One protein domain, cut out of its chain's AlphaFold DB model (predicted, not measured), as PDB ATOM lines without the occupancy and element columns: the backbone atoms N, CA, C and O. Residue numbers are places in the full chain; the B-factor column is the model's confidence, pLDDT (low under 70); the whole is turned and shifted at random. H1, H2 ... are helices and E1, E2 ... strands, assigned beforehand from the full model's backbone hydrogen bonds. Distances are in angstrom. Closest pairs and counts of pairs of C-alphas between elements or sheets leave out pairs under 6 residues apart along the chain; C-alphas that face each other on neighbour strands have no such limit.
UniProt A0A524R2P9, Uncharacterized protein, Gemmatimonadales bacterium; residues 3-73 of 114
ATOM      1  N   HIS A   3      70.338  77.459 106.737       97.75
ATOM      2  CA  HIS A   3      70.460  78.909 106.897       97.75
ATOM      3  C   HIS A   3      71.373  79.228 108.067       97.75
ATOM      4  O   HIS A   3      71.104  78.858 109.210       97.75
ATOM      5  N   LEU A   4      72.440  79.954 107.760       98.31
ATOM      6  CA  LEU A   4      73.391  80.468 108.721       98.31
ATOM      7  C   LEU A   4      73.396  81.997 108.720       98.31
ATOM      8  O   LEU A   4      73.256  82.622 107.668       98.31
ATOM      9  N   ARG A   5      73.678  82.591 109.879       97.94
ATOM     10  CA  ARG A   5      73.849  84.036 110.039       97.94
ATOM     11  C   ARG A   5      75.153  84.368 110.737       97.94
ATOM     12  O   ARG A   5      75.509  83.763 111.742       97.94
ATOM     13  N   TYR A   6      75.858  85.359 110.215       97.88
ATOM     14  CA  TYR A   6      77.019  85.959 110.854       97.88
ATOM     15  C   TYR A   6      76.672  87.355 111.356       97.88
ATOM     16  O   TYR A   6      76.140  88.168 110.600       97.88
ATOM     17  N   HIS A   7      77.019  87.649 112.605       96.69
ATOM     18  CA  HIS A   7      76.867  88.973 113.199       96.69
ATOM     19  C   HIS A   7      78.229  89.665 113.262       96.69
ATOM     20  O   HIS A   7      79.175  89.147 113.857       96.69
ATOM     21  N   HIS A   8      78.341  90.836 112.636       93.19
ATOM     22  CA  HIS A   8      79.552  91.644 112.716       93.19
ATOM     23  C   HIS A   8      79.598  92.376 114.063       93.19
ATOM     24  O   HIS A   8      78.609  92.969 114.487       93.19
ATOM     25  N   ARG A   9      80.767  92.389 114.721       90.06
ATOM     26  CA  ARG A   9      80.963  93.101 116.001       90.06
ATOM     27  C   ARG A   9      80.709  94.607 115.897       90.06
ATOM     28  O   ARG A   9      80.299  95.226 116.865       90.06
ATOM     29  N   THR A  10      80.939  95.179 114.719       89.06
ATOM     30  CA  THR A  10      80.746  96.604 114.412       89.06
ATOM     31  C   THR A  10      79.311  96.937 113.987       89.06
ATOM     32  O   THR A  10      79.066  98.025 113.480       89.06
ATOM     33  N   GLY A  11      78.377  95.993 114.134       88.12
ATOM     34  CA  GLY A  11      77.001  96.117 113.663       88.12
ATOM     35  C   GLY A  11      76.771  95.509 112.277       88.12
ATOM     36  O   GLY A  11      77.683  95.360 111.461       88.12
ATOM     37  N   GLY A  12      75.513  95.138 112.024       92.69
ATOM     38  CA  GLY A  12      75.074  94.462 110.806       92.69
ATOM     39  C   GLY A  12      75.227  92.938 110.851       92.69
ATOM     40  O   GLY A  12      75.934  92.359 111.680       92.69
ATOM     41  N   SER A  13      74.540  92.262 109.934       96.31
ATOM     42  CA  SER A  13      74.608  90.808 109.803       96.31
ATOM     43  C   SER A  13      74.632  90.368 108.343       96.31
ATOM     44  O   SER A  13      74.230  91.109 107.437       96.31
ATOM     45  N   LYS A  14      75.172  89.173 108.112       97.44
ATOM     46  CA  LYS A  14      75.196  88.515 106.810       97.44
ATOM     47  C   LYS A  14      74.508  87.173 106.907       97.44
ATOM     48  O   LYS A  14      74.824  86.389 107.799       97.44
ATOM     49  N   ASP A  15      73.650  86.901 105.943       97.81
ATOM     50  CA  ASP A  15      73.017  85.607 105.796       97.81
ATOM     51  C   ASP A  15      73.736  84.772 104.742       97.81
ATOM     52  O   ASP A  15      74.292  85.279 103.758       97.81
ATOM     53  N   TRP A  16      73.737  83.468 104.981       98.31
ATOM     54  CA  TRP A  16      74.209  82.449 104.065       98.31
ATOM     55  C   TRP A  16      73.192  81.311 104.046       98.31
ATOM     56  O   TRP A  16      72.843  80.756 105.087       98.31
ATOM     57  N   PHE A  17      72.728  80.964 102.858       97.56
ATOM     58  CA  PHE A  17      71.726  79.943 102.612       97.56
ATOM     59  C   PHE A  17      72.312  78.876 101.694       97.56
ATOM     60  O   PHE A  17      73.012  79.198 100.733       97.56
ATOM     61  N   ALA A  18      71.991  77.623 101.976       97.75
ATOM     62  CA  ALA A  18      72.262  76.478 101.123       97.75
ATOM     63  C   ALA A  18      70.964  75.706 100.883       97.75
ATOM     64  O   ALA A  18      70.450  75.018 101.772       97.75
ATOM     65  N   ASP A  19      70.445  75.821  99.669       96.44
ATOM     66  CA  ASP A  19      69.271  75.107  99.195       96.44
ATOM     67  C   ASP A  19      69.713  73.874  98.415       96.44
ATOM     68  O   ASP A  19      70.282  73.955  97.326       96.44
ATOM     69  N   ILE A  20      69.468  72.719  99.024       95.50
ATOM     70  CA  ILE A  20      69.786  71.410  98.464       95.50
ATOM     71  C   ILE A  20      68.654  71.029  97.514       95.50
ATOM     72  O   ILE A  20      67.495  70.976  97.937       95.50
ATOM     73  N   ARG A  21      68.989  70.760  96.254       93.56
ATOM     74  CA  ARG A  21      68.060  70.345  95.203       93.56
ATOM     75  C   ARG A  21      68.536  69.031  94.564       93.56
ATOM     76  O   ARG A  21      69.708  68.684  94.698       93.56
ATOM     77  N   PRO A  22      67.661  68.298  93.850       91.94
ATOM     78  CA  PRO A  22      68.071  67.095  93.121       91.94
ATOM     79  C   PRO A  22      69.114  67.367  92.024       91.94
ATOM     80  O   PRO A  22      69.972  66.531  91.773       91.94
ATOM     81  N   ASP A  23      69.057  68.539  91.388       93.88
ATOM     82  CA  ASP A  23      69.955  68.959  90.306       93.88
ATOM     83  C   ASP A  23      71.268  69.592  90.801       93.88
ATOM     84  O   ASP A  23      72.201  69.778  90.016       93.88
ATOM     85  N   GLY A  24      71.380  69.894  92.097       96.19
ATOM     86  CA  GLY A  24      72.586  70.475  92.674       96.19
ATOM     87  C   GLY A  24      72.351  71.266  93.955       96.19
ATOM     88  O   GLY A  24      71.410  71.039  94.714       96.19
ATOM     89  N   LEU A  25      73.243  72.215  94.208       97.56
ATOM     90  CA  LEU A  25      73.254  73.052  95.397       97.56
ATOM     91  C   LEU A  25      73.194  74.527  94.999       97.56
ATOM     92  O   LEU A  25      74.090  75.040  94.329       97.56
ATOM     93  N   VAL A  26      72.159  75.228  95.457       98.00
ATOM     94  CA  VAL A  26      72.048  76.685  95.318       98.00
ATOM     95  C   VAL A  26      72.533  77.335  96.607       98.00
ATOM     96  O   VAL A  26      72.029  77.054  97.692       98.00
ATOM     97  N   ILE A  27      73.523  78.216  96.497       98.00
ATOM     98  CA  ILE A  27      74.064  78.979  97.620       98.00
ATOM     99  C   ILE A  27      73.699  80.444  97.435       98.00
ATOM    100  O   ILE A  27      74.103  81.056  96.450       98.00
ATOM    101  N   ARG A  28      73.012  81.026  98.420       97.94
ATOM    102  CA  ARG A  28      72.684  82.458  98.443       97.94
ATOM    103  C   ARG A  28      73.358  83.138  99.621       97.94
ATOM    104  O   ARG A  28      73.420  82.567 100.707       97.94
ATOM    105  N   PHE A  29      73.892  84.339  99.439       97.69
ATOM    106  CA  PHE A  29      74.557  85.061 100.524       97.69
ATOM    107  C   PHE A  29      74.558  86.574 100.326       97.69
ATOM    108  O   PHE A  29      74.557  87.083  99.206       97.69
ATOM    109  N   GLY A  30      74.589  87.315 101.431       97.31
ATOM    110  CA  GLY A  30      74.561  88.775 101.395       97.31
ATOM    111  C   GLY A  30      74.331  89.387 102.769       97.31
ATOM    112  O   GLY A  30      74.385  88.689 103.779       97.31
ATOM    113  N   LYS A  31      74.110  90.705 102.819       97.00
ATOM    114  CA  LYS A  31      73.656  91.364 104.053       97.00
ATOM    115  C   LYS A  31      72.223  90.916 104.350       97.00
ATOM    116  O   LYS A  31      71.425  90.831 103.425       97.00
ATOM    117  N   THR A  32      71.906  90.679 105.617       93.69
ATOM    118  CA  THR A  32      70.588  90.194 106.066       93.69
ATOM    119  C   THR A  32      69.420  91.062 105.587       93.69
ATOM    120  O   THR A  32      68.384  90.545 105.197       93.69
ATOM    121  N   GLU A  33      69.595  92.384 105.575       92.62
ATOM    122  CA  GLU A  33      68.554  93.352 105.190       92.62
ATOM    123  C   GLU A  33      68.657  93.786 103.721       92.62
ATOM    124  O   GLU A  33      67.990  94.723 103.284       92.62
ATOM    125  N   ALA A  34      69.530  93.149 102.935       92.75
ATOM    126  CA  ALA A  34      69.639  93.481 101.525       92.75
ATOM    127  C   ALA A  34      68.381  93.035 100.774       92.75
ATOM    128  O   ALA A  34      67.934  91.898 100.899       92.75
ATOM    129  N   ARG A  35      67.881  93.910  99.896       92.44
ATOM    130  CA  ARG A  35      66.786  93.586  98.969       92.44
ATOM    131  C   ARG A  35      67.137  92.431  98.021       92.44
ATOM    132  O   ARG A  35      66.246  91.739  97.544       92.44
ATOM    133  N   THR A  36      68.424  92.240  97.737       93.56
ATOM    134  CA  THR A  36      68.937  91.222  96.815       93.56
ATOM    135  C   THR A  36      70.145  90.515  97.414       93.56
ATOM    136  O   THR A  36      71.044  91.160  97.960       93.56
ATOM    137  N   LEU A  37      70.197  89.194  97.258       95.81
ATOM    138  CA  LEU A  37      71.332  88.361  97.646       95.81
ATOM    139  C   LEU A  37      72.117  87.937  96.406       95.81
ATOM    140  O   LEU A  37      71.563  87.838  95.315       95.81
ATOM    141  N   GLN A  38      73.407  87.670  96.588       97.75
ATOM    142  CA  GLN A  38      74.193  86.995  95.565       97.75
ATOM    143  C   GLN A  38      73.843  85.515  95.572       97.75
ATOM    144  O   GLN A  38      73.599  84.943  96.638       97.75
ATOM    145  N   GLU A  39      73.861  84.899  94.398       97.56
ATOM    146  CA  GLU A  39      73.542  83.492  94.214       97.56
ATOM    147  C   GLU A  39      74.644  82.795  93.416       97.56
ATOM    148  O   GLU A  39      75.239  83.368  92.505       97.56
ATOM    149  N   ARG A  40      74.916  81.541  93.774       97.69
ATOM    150  CA  ARG A  40      75.749  80.629  93.002       97.69
ATOM    151  C   ARG A  40      75.101  79.255  92.973       97.69
ATOM    152  O   ARG A  40      74.803  78.696  94.026       97.69
ATOM    153  N   PHE A  41      74.972  78.696  91.779       97.62
ATOM    154  CA  PHE A  41      74.588  77.307  91.581       97.62
ATOM    155  C   PHE A  41      75.827  76.415  91.446       97.62
ATOM    156  O   PHE A  41      76.836  76.825  90.867       97.62
ATOM    157  N   ILE A  42      75.755  75.215  92.017       97.38
ATOM    158  CA  ILE A  42      76.760  74.158  91.907       97.38
ATOM    159  C   ILE A  42      76.021  72.903  91.430       97.38
ATOM    160  O   ILE A  42      75.182  72.398  92.181       97.38
ATOM    161  N   PRO A  43      76.290  72.401  90.215       97.75
ATOM    162  CA  PRO A  43      75.663  71.186  89.709       97.75
ATOM    163  C   PRO A  43      75.900  69.980  90.624       97.75
ATOM    164  O   PRO A  43      76.951  69.869  91.260       97.75
ATOM    165  N   ALA A  44      74.958  69.033  90.657       96.56
ATOM    166  CA  ALA A  44      75.095  67.817  91.463       96.56
ATOM    167  C   ALA A  44      76.370  67.022  91.132       96.56
ATOM    168  O   ALA A  44      77.000  66.489  92.039       96.56
ATOM    169  N   ALA A  45      76.795  67.017  89.863       96.69
ATOM    170  CA  ALA A  45      78.030  66.367  89.415       96.69
ATOM    171  C   ALA A  45      79.313  66.969  90.027       96.69
ATOM    172  O   ALA A  45      80.330  66.288  90.113       96.69
ATOM    173  N   GLU A  46      79.266  68.230  90.469       96.19
ATOM    174  CA  GLU A  46      80.376  68.924  91.138       96.19
ATOM    175  C   GLU A  46      80.279  68.853  92.675       96.19
ATOM    176  O   GLU A  46      81.141  69.370  93.390       96.19
ATOM    177  N   CYS A  47      79.215  68.248  93.211       94.88
ATOM    178  CA  CYS A  47      79.027  68.075  94.646       94.88
ATOM    179  C   CYS A  47      79.661  66.759  95.112       94.88
ATOM    180  O   CYS A  47      79.408  65.703  94.539       94.88
ATOM    181  N   HIS A  48      80.447  66.801  96.192       91.81
ATOM    182  CA  HIS A  48      81.120  65.617  96.729       91.81
ATOM    183  C   HIS A  48      80.857  65.463  98.239       91.81
ATOM    184  O   HIS A  48      81.206  66.366  99.006       91.81
ATOM    185  N   PRO A  49      80.311  64.326  98.713       90.00
ATOM    186  CA  PRO A  49      79.872  63.149  97.946       90.00
ATOM    187  C   PRO A  49      78.547  63.345  97.185       90.00
ATOM    188  O   PRO A  49      78.341  62.716  96.158       90.00
ATOM    189  N   ASP A  50      77.672  64.219  97.679       95.00
ATOM    190  CA  ASP A  50      76.386  64.578  97.079       95.00
ATOM    191  C   ASP A  50      76.041  66.040  97.462       95.00
ATOM    192  O   ASP A  50      76.757  66.644  98.279       95.00
ATOM    193  N   PRO A  51      74.980  66.657  96.903       96.00
ATOM    194  CA  PRO A  51      74.598  68.032  97.242       96.00
ATOM    195  C   PRO A  51      74.344  68.273  98.737       96.00
ATOM    196  O   PRO A  51      74.656  69.349  99.251       96.00
ATOM    197  N   THR A  52      73.819  67.279  99.458       95.19
ATOM    198  CA  THR A  52      73.558  67.364 100.902       95.19
ATOM    199  C   THR A  52      74.863  67.377 101.692       95.19
ATOM    200  O   THR A  52      75.056  68.223 102.570       95.19
ATOM    201  N   GLY A  53      75.780  66.465 101.372       94.75
ATOM    202  CA  GLY A  53      77.097  66.351 101.981       94.75
ATOM    203  C   GLY A  53      77.943  67.598 101.736       94.75
ATOM    204  O   GLY A  53      78.518  68.146 102.680       94.75
ATOM    205  N   GLU A  54      77.953  68.113 100.506       96.38
ATOM    206  CA  GLU A  54      78.684  69.335 100.162       96.38
ATOM    207  C   GLU A  54      78.075  70.569 100.859       96.38
ATOM    208  O   GLU A  54      78.813  71.397 101.408       96.38
ATOM    209  N   ALA A  55      76.741  70.669 100.946       96.31
ATOM    210  CA  ALA A  55      76.067  71.725 101.704       96.31
ATOM    211  C   ALA A  55      76.453  71.703 103.190       96.31
ATOM    212  O   ALA A  55      76.841  72.737 103.741       96.31
ATOM    213  N   ARG A  56      76.413  70.525 103.829       96.25
ATOM    214  CA  ARG A  56      76.796  70.338 105.240       96.25
ATOM    215  C   ARG A  56      78.266  70.656 105.478       96.25
ATOM    216  O   ARG A  56      78.604  71.365 106.425       96.25
ATOM    217  N   LYS A  57      79.156  70.198 104.598       96.81
ATOM    218  CA  LYS A  57      80.592  70.498 104.657       96.81
ATOM    219  C   LYS A  57      80.848  72.005 104.617       96.81
ATOM    220  O   LYS A  57      81.596  72.520 105.452       96.81
ATOM    221  N   ARG A  58      80.206  72.731 103.698       97.19
ATOM    222  CA  ARG A  58      80.327  74.198 103.596       97.19
ATOM    223  C   ARG A  58      79.710  74.915 104.789       97.19
ATOM    224  O   ARG A  58      80.316  75.858 105.299       97.19
ATOM    225  N   ALA A  59      78.556  74.453 105.266       97.31
ATOM    226  CA  ALA A  59      77.926  74.981 106.468       97.31
ATOM    227  C   ALA A  59      78.865  74.855 107.678       97.31
ATOM    228  O   ALA A  59      79.158  75.853 108.333       97.31
ATOM    229  N   ASN A  60      79.463  73.681 107.889       97.44
ATOM    230  CA  ASN A  60      80.437  73.453 108.958       97.44
ATOM    231  C   ASN A  60      81.655  74.384 108.843       97.44
ATOM    232  O   ASN A  60      82.112  74.948 109.838       97.44
ATOM    233  N   GLN A  61      82.175  74.605 107.630       97.94
ATOM    234  CA  GLN A  61      83.260  75.570 107.404       97.94
ATOM    235  C   GLN A  61      82.850  77.010 107.734       97.94
ATOM    236  O   GLN A  61      83.664  77.779 108.247       97.94
ATOM    237  N   LYS A  62      81.604  77.401 107.446       97.69
ATOM    238  CA  LYS A  62      81.067  78.720 107.802       97.69
ATOM    239  C   LYS A  62      80.865  78.856 109.307       97.69
ATOM    240  O   LYS A  62      81.234  79.890 109.859       97.69
ATOM    241  N   MET A  63      80.375  77.820 109.981       97.44
ATOM    242  CA  MET A  63      80.203  77.828 111.436       97.44
ATOM    243  C   MET A  63      81.539  77.979 112.167       97.44
ATOM    244  O   MET A  63      81.652  78.799 113.073       97.44
ATOM    245  N   LYS A  64      82.605  77.325 111.682       97.75
ATOM    246  CA  LYS A  64      83.980  77.550 112.174       97.75
ATOM    247  C   LYS A  64      84.457  79.002 112.034       97.75
ATOM    248  O   LYS A  64      85.336  79.428 112.771       97.75
ATOM    249  N   LYS A  65      83.881  79.775 111.106       96.12
ATOM    250  CA  LYS A  65      84.153  81.212 110.913       96.12
ATOM    251  C   LYS A  65      83.239  82.116 111.755       96.12
ATOM    252  O   LYS A  65      83.232  83.326 111.545       96.12
ATOM    253  N   GLY A  66      82.460  81.548 112.676       96.81
ATOM    254  CA  GLY A  66      81.566  82.279 113.575       96.81
ATOM    255  C   GLY A  66      80.159  82.513 113.026       96.81
ATOM    256  O   GLY A  66      79.433  83.339 113.570       96.81
ATOM    257  N   TYR A  67      79.761  81.833 111.945       97.94
ATOM    258  CA  TYR A  67      78.351  81.811 111.552       97.94
ATOM    259  C   TYR A  67      77.557  80.930 112.524       97.94
ATOM    260  O   TYR A  67      78.010  79.858 112.917       97.94
ATOM    261  N   LEU A  68      76.350  81.357 112.863       97.25
ATOM    262  CA  LEU A  68      75.424  80.634 113.724       97.25
ATOM    263  C   LEU A  68      74.330  79.988 112.879       97.25
ATOM    264  O   LEU A  68      73.881  80.571 111.892       97.25
ATOM    265  N   LEU A  69      73.905  78.786 113.265       97.06
ATOM    266  CA  LEU A  69      72.776  78.111 112.637       97.06
ATOM    267  C   LEU A  69      71.477  78.818 113.030       97.06
ATOM    268  O   LEU A  69      71.163  78.916 114.212       97.06
ATOM    269  N   VAL A  70      70.733  79.305 112.037       96.50
ATOM    270  CA  VAL A  70      69.417  79.929 112.240       96.50
ATOM    271  C   VAL A  70      68.312  78.912 112.007       96.50
ATOM    272  O   VAL A  70      67.378  78.805 112.797       96.50
ATOM    273  N   ARG A  71      68.410  78.161 110.907       92.69
ATOM    274  CA  ARG A  71      67.421  77.152 110.534       92.69
ATOM    275  C   ARG A  71      68.074  76.061 109.708       92.69
ATOM    276  O   ARG A  71      68.806  76.343 108.764       92.69
ATOM    277  N   GLU A  72      67.725  74.818 109.997       90.56
ATOM    278  CA  GLU A  72      67.963  73.693 109.102       90.56
ATOM    279  C   GLU A  72      66.615  73.041 108.798       90.56
ATOM    280  O   GLU A  72      65.872  72.670 109.700       90.56
ATOM    281  N   GLN A  73      66.268  72.962 107.517       84.56
ATOM    282  CA  GLN A  73      65.165  72.141 107.041       84.56
ATOM    283  C   GLN A  73      65.745  70.890 106.385       84.56
ATOM    284  O   GLN A  73      66.562  71.042 105.460       84.56
TER     285      GLN A  73
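Overview. This is residues 3 to 73 of the 114 residues of an uncharacterized protein of Gemmatimonadales bacterium (UniProt A0A524R2P9). A twisted wall of five strands has one helix, H1, packed over one face and running along the strands, while its other face is bare. Four strands, E1 to E4, fold back and forth through the wall, and E5 follows the helix to add an edge beside E1. The printed part has 71 residues, in the order E1, E2, E3, E4, H1, E5; the sheet is antiparallel, E4 E3 E2 E1 E5, and the class is mixed, helices and strands. The whole is compact, with a radius of gyration of the C-alphas of 12.4 A and spans of 39 by 26 by 19 A.

Along the chain. E2, residues 13 to 21, is the longest strand, 26.0 A. E3, residues 24 to 31, measures 23.8 A, and E4, residues 38 to 43, 16.9 A. E1, residues 3 to 7, begins at C-alpha 3 (70.460, 78.909, 106.897). H1, residues 51 to 64, measures 20.0 A from C-alpha 51 (74.598, 68.032, 97.242). E5, residues 68 to 72, ends at C-alpha 72 (67.963, 73.693, 109.102).

Arrangement. E1 to E4 form a meander, each strand the antiparallel neighbour of the one before. In the hairpin of E2 and E3, N 17 and O 28 are 2.8 A apart, within hydrogen-bond range. So are N 27 and O 40 of E3 and E4, 2.8 A, N 6 and O 14 of E1 and E2, 2.8 A, and N 5 and O 68 of E1 and E5, 2.9 A. H1 is on the sheet at a height of 8.2 A, over E2 and only just over E1, with 3 of its C-alphas falling on E1. It runs along the strands, at 5 degrees to E2 on the local plane. The closest C-alphas of H1 and E2 are those of Pro 51 and Ile 20, 6.0 A apart. In H1 every O i to N i+4 pair is within hydrogen-bond range. E4 and E5, the edge strands, are apart.

Size, cuts and confidence. The outline is only just elongated; the C-alphas farthest apart, of Thr 10 and Ala 45, are 39.3 A apart. The printed part has no cut and no long link. Mean pLDDT of the printed part is 95.6, and no printed residue is under 70.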